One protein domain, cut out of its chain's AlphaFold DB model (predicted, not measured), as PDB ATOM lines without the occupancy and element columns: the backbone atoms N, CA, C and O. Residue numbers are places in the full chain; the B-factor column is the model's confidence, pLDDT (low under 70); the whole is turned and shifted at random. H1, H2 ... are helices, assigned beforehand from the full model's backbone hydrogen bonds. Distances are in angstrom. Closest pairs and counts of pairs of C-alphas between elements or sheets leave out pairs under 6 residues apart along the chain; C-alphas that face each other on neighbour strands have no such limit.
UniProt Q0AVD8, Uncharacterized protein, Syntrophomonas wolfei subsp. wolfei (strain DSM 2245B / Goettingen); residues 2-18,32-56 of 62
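What this domain is: This is residues 2 to 18 and 32 to 56 of the 62 residues of an uncharacterized protein of Syntrophomonas wolfei subsp. wolfei (strain DSM 2245B / Goettingen) (UniProt Q0AVD8). A short helix, H1, packs aslant on the middle part of a long helix, H2, and a loop, residues 10 to 18, leads from H1 away from H2. H2 makes the long axis, and residues 32 to 37 and 51 to 56, at its two ends, stick out free. The printed part has 42 residues with two named helices, H1 then H2, and no named strand: all helix. It is loose, with a radius of gyration of the C-alphas of 11.7 A, and flat, spanning 33 by 27 by 12 A.

How they stand to each other: H1, residues 3 to 9, touches H2, residues 34 to 55, with residues 42 to 50 of H2 alone. Their closest C-alphas, those of Gly 5 and Glu 46, are 4.7 A apart. Their lines stand at a steep tilt of 40 degrees, and they run the same way. In H1 and H2 every O i to N i+4 pair is within hydrogen-bond range.

Where its parts are: H1 begins at C-alpha 3 (17.199, 38.318, 34.462) and is 10.2 A long from first to last C-alpha. H2 is 30.5 A long, from C-alpha 34 (27.421, 31.762, 44.539) to C-alpha 55 (-2.709, 33.608, 40.327).

The domain as a whole: The C-alphas farthest apart, those of Phe 17 and Ala 32, are 35.2 A apart. The link across the cut lacks residues 19 to 31; C-alphas 18 and 32 are 31.6 A apart. No printed residue is under 70 in pLDDT.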
ATOM      1  N   SER A   2      19.419  36.298  37.633       96.88
ATOM      2  CA  SER A   2      17.945  36.262  37.662       96.88
ATOM      3  C   SER A   2      17.218  36.805  36.423       96.88
ATOM      4  O   SER A   2      16.192  36.246  36.058       96.88
ATOM      5  N   HIS A   3      17.761  37.814  35.728       97.44
ATOM      6  CA  HIS A   3      17.199  38.318  34.462       97.44
ATOM      7  C   HIS A   3      17.088  37.238  33.371       97.44
ATOM      8  O   HIS A   3      16.223  37.313  32.504       97.44
ATOM      9  N   ASN A   4      17.893  36.171  33.438       97.12
ATOM     10  CA  ASN A   4      17.738  35.022  32.544       97.12
ATOM     11  C   ASN A   4      16.378  34.329  32.725       97.12
ATOM     12  O   ASN A   4      15.896  33.701  31.788       97.12
ATOM     13  N   GLY A   5      15.757  34.445  33.905       97.44
ATOM     14  CA  GLY A   5      14.400  33.966  34.146       97.44
ATOM     15  C   GLY A   5      13.378  34.716  33.296       97.44
ATOM     16  O   GLY A   5      12.565  34.069  32.646       97.44
ATOM     17  N   TYR A   6      13.491  36.046  33.190       97.38
ATOM     18  CA  TYR A   6      12.639  36.852  32.306       97.38
ATOM     19  C   TYR A   6      12.743  36.397  30.853       97.38
ATOM     20  O   TYR A   6      11.726  36.096  30.237       97.38
ATOM     21  N   GLY A   7      13.962  36.225  30.336       96.88
ATOM     22  CA  GLY A   7      14.171  35.730  28.970       96.88
ATOM     23  C   GLY A   7      13.642  34.310  28.713       96.88
ATOM     24  O   GLY A   7      13.453  33.933  27.559       96.88
ATOM     25  N   ARG A   8      13.398  33.511  29.762       96.69
ATOM     26  CA  ARG A   8      12.823  32.159  29.660       96.69
ATOM     27  C   ARG A   8      11.298  32.135  29.762       96.69
ATOM     28  O   ARG A   8      10.698  31.153  29.336       96.69
ATOM     29  N   THR A   9      10.677  33.180  30.309       97.50
ATOM     30  CA  THR A   9       9.224  33.224  30.551       97.50
ATOM     31  C   THR A   9       8.490  34.341  29.815       97.50
ATOM     32  O   THR A   9       7.265  34.317  29.777       97.50
ATOM     33  N   MET A  10       9.197  35.311  29.233       95.44
ATOM     34  CA  MET A  10       8.628  36.457  28.514       95.44
ATOM     35  C   MET A  10       9.335  36.641  27.170       95.44
ATOM     36  O   MET A  10      10.544  36.418  27.064       95.44
ATOM     37  N   ARG A  11       8.591  37.019  26.117       95.50
ATOM     38  CA  ARG A  11       9.173  37.201  24.780       95.50
ATOM     39  C   ARG A  11       8.438  38.260  23.932       95.50
ATOM     40  O   ARG A  11       7.261  38.050  23.647       95.50
ATOM     41  N   PRO A  12       9.140  39.309  23.444       93.31
ATOM     42  CA  PRO A  12      10.519  39.673  23.796       93.31
ATOM     43  C   PRO A  12      10.618  40.118  25.266       93.31
ATOM     44  O   PRO A  12       9.645  40.600  25.829       93.31
ATOM     45  N   ALA A  13      11.781  39.919  25.881       94.31
ATOM     46  CA  ALA A  13      12.128  40.497  27.180       94.31
ATOM     47  C   ALA A  13      13.211  41.566  26.971       94.31
ATOM     48  O   ALA A  13      13.952  41.474  25.983       94.31
ATOM     49  N   HIS A  14      13.339  42.522  27.896       95.44
ATOM     50  CA  HIS A  14      14.321  43.610  27.834       95.44
ATOM     51  C   HIS A  14      14.209  44.492  26.573       95.44
ATOM     52  O   HIS A  14      15.224  44.848  25.967       95.44
ATOM     53  N   SER A  15      12.996  44.819  26.121       95.44
ATOM     54  CA  SER A  15      12.844  45.813  25.055       95.44
ATOM     55  C   SER A  15      13.273  47.203  25.539       95.44
ATOM     56  O   SER A  15      13.392  47.455  26.737       95.44
ATOM     57  N   ILE A  16      13.458  48.149  24.614       96.12
ATOM     58  CA  ILE A  16      13.785  49.546  24.966       96.12
ATOM     59  C   ILE A  16      12.684  50.245  25.779       96.12
ATOM     60  O   ILE A  16      12.902  51.344  26.284       96.12
ATOM     61  N   PHE A  17      11.502  49.633  25.867       96.31
ATOM     62  CA  PHE A  17      10.351  50.142  26.603       96.31
ATOM     63  C   PHE A  17      10.152  49.429  27.949       96.31
ATOM     64  O   PHE A  17       9.319  49.871  28.737       96.31
ATOM     65  N   ASP A  18      10.916  48.368  28.233       96.12
ATOM     66  CA  ASP A  18      10.787  47.590  29.465       96.12
ATOM     67  C   ASP A  18      11.759  48.102  30.536       96.12
ATOM     68  O   ASP A  18      12.978  48.100  30.366       96.12
ATOM     69  N   ALA A  32      26.803  30.297  51.444       95.62
ATOM     70  CA  ALA A  32      26.341  29.602  50.252       95.62
ATOM     71  C   ALA A  32      27.284  29.841  49.076       95.62
ATOM     72  O   ALA A  32      27.763  30.956  48.864       95.62
ATOM     73  N   ASP A  33      27.482  28.798  48.271       97.25
ATOM     74  CA  ASP A  33      28.178  28.914  46.995       97.25
ATOM     75  C   ASP A  33      27.372  29.793  46.021       97.25
ATOM     76  O   ASP A  33      26.167  29.600  45.809       97.25
ATOM     77  N   ILE A  34      28.050  30.764  45.408       94.94
ATOM     78  CA  ILE A  34      27.421  31.762  44.539       94.94
ATOM     79  C   ILE A  34      26.838  31.162  43.256       94.94
ATOM     80  O   ILE A  34      25.838  31.668  42.747       94.94
ATOM     81  N   ASN A  35      27.412  30.077  42.732       96.62
ATOM     82  CA  ASN A  35      26.911  29.422  41.528       96.62
ATOM     83  C   ASN A  35      25.641  28.631  41.837       96.62
ATOM     84  O   ASN A  35      24.681  28.685  41.065       96.62
ATOM     85  N   VAL A  36      25.600  27.957  42.992       96.56
ATOM     86  CA  VAL A  36      24.389  27.279  43.473       96.56
ATOM     87  C   VAL A  36      23.272  28.298  43.702       96.56
ATOM     88  O   VAL A  36      22.176  28.135  43.160       96.56
ATOM     89  N   ALA A  37      23.551  29.384  44.431       96.00
ATOM     90  CA  ALA A  37      22.584  30.459  44.641       96.00
ATOM     91  C   ALA A  37      22.130  31.065  43.302       96.00
ATOM     92  O   ALA A  37      20.934  31.182  43.037       96.00
ATOM     93  N   GLY A  38      23.072  31.372  42.412       95.75
ATOM     94  CA  GLY A  38      22.820  31.912  41.083       95.75
ATOM     95  C   GLY A  38      21.891  31.039  40.236       95.75
ATOM     96  O   GLY A  38      20.890  31.536  39.717       95.75
ATOM     97  N   PHE A  39      22.154  29.733  40.158       96.94
ATOM     98  CA  PHE A  39      21.287  28.771  39.471       96.94
ATOM     99  C   PHE A  39      19.865  28.763  40.046       96.94
ATOM    100  O   PHE A  39      18.885  28.797  39.294       96.94
ATOM    101  N   LEU A  40      19.749  28.757  41.376       97.38
ATOM    102  CA  LEU A  40      18.458  28.781  42.053       97.38
ATOM    103  C   LEU A  40      17.696  30.078  41.772       97.38
ATOM    104  O   LEU A  40      16.499  30.011  41.516       97.38
ATOM    105  N   THR A  41      18.361  31.240  41.729       97.75
ATOM    106  CA  THR A  41      17.675  32.519  41.457       97.75
ATOM    107  C   THR A  41      16.996  32.551  40.088       97.75
ATOM    108  O   THR A  41      15.893  33.081  39.980       97.75
ATOM    109  N   VAL A  42      17.593  31.932  39.062       98.00
ATOM    110  CA  VAL A  42      16.983  31.837  37.724       98.00
ATOM    111  C   VAL A  42      15.703  31.003  37.781       98.00
ATOM    112  O   VAL A  42      14.650  31.474  37.359       98.00
ATOM    113  N   LYS A  43      15.762  29.807  38.388       98.19
ATOM    114  CA  LYS A  43      14.579  28.946  38.555       98.19
ATOM    115  C   LYS A  43      13.496  29.595  39.414       98.19
ATOM    116  O   LYS A  43      12.311  29.435  39.131       98.19
ATOM    117  N   THR A  44      13.890  30.304  40.467       98.19
ATOM    118  CA  THR A  44      12.963  31.039  41.332       98.19
ATOM    119  C   THR A  44      12.256  32.138  40.551       98.19
ATOM    120  O   THR A  44      11.040  32.251  40.661       98.19
ATOM    121  N   MET A  45      12.979  32.893  39.719       98.31
ATOM    122  CA  MET A  45      12.385  33.968  38.925       98.31
ATOM    123  C   MET A  45      11.409  33.438  37.867       98.31
ATOM    124  O   MET A  45      10.295  33.942  37.769       98.31
ATOM    125  N   GLU A  46      11.761  32.364  37.149       98.25
ATOM    126  CA  GLU A  46      10.839  31.703  36.206       98.25
ATOM    127  C   GLU A  46       9.530  31.283  36.891       98.25
ATOM    128  O   GLU A  46       8.431  31.551  36.404       98.25
ATOM    129  N   ARG A  47       9.646  30.636  38.057       98.50
ATOM    130  CA  ARG A  47       8.488  30.185  38.837       98.50
ATOM    131  C   ARG A  47       7.657  31.353  39.352       98.50
ATOM    132  O   ARG A  47       6.436  31.245  39.340       98.50
ATOM    133  N   ALA A  48       8.294  32.440  39.782       98.56
ATOM    134  CA  ALA A  48       7.602  33.633  40.253       98.56
ATOM    135  C   ALA A  48       6.746  34.258  39.142       98.56
ATOM    136  O   ALA A  48       5.569  34.522  39.378       98.56
ATOM    137  N   VAL A  49       7.287  34.402  37.925       98.19
ATOM    138  CA  VAL A  49       6.536  34.918  36.766       98.19
ATOM    139  C   VAL A  49       5.355  34.006  36.421       98.19
ATOM    140  O   VAL A  49       4.227  34.477  36.297       98.19
ATOM    141  N   ILE A  50       5.573  32.689  36.329       98.31
ATOM    142  CA  ILE A  50       4.493  31.729  36.034       98.31
ATOM    143  C   ILE A  50       3.414  31.759  37.122       98.31
ATOM    144  O   ILE A  50       2.225  31.688  36.810       98.31
ATOM    145  N   ASN A  51       3.812  31.853  38.393       98.56
ATOM    146  CA  ASN A  51       2.872  31.944  39.502       98.56
ATOM    147  C   ASN A  51       2.058  33.239  39.435       98.56
ATOM    148  O   ASN A  51       0.844  33.182  39.577       98.56
ATOM    149  N   ALA A  52       2.696  34.376  39.143       98.06
ATOM    150  CA  ALA A  52       2.003  35.651  38.979       98.06
ATOM    151  C   ALA A  52       0.915  35.570  37.898       98.06
ATOM    152  O   ALA A  52      -0.208  35.995  38.139       98.06
ATOM    153  N   ILE A  53       1.210  34.948  36.752       96.75
ATOM    154  CA  ILE A  53       0.230  34.757  35.671       96.75
ATOM    155  C   ILE A  53      -0.915  33.834  36.113       96.75
ATOM    156  O   ILE A  53      -2.077  34.137  35.873       96.75
ATOM    157  N   LYS A  54      -0.604  32.704  36.759       97.50
ATOM    158  CA  LYS A  54      -1.615  31.713  37.171       97.50
ATOM    159  C   LYS A  54      -2.499  32.175  38.326       97.50
ATOM    160  O   LYS A  54      -3.606  31.669  38.464       97.50
ATOM    161  N   SER A  55      -1.990  33.061  39.175       97.94
ATOM    162  CA  SER A  55      -2.709  33.608  40.327       97.94
ATOM    163  C   SER A  55      -3.395  34.941  40.031       97.94
ATOM    164  O   SER A  55      -4.089  35.452  40.903       97.94
ATOM    165  N   ALA A  56      -3.188  35.522  38.848       96.56
ATOM    166  CA  ALA A  56      -3.848  36.759  38.462       96.56
ATOM    167  C   ALA A  56      -5.343  36.523  38.204       96.56
ATOM    168  O   ALA A  56      -5.730  35.578  37.516       96.56
TER     169      ALA A  56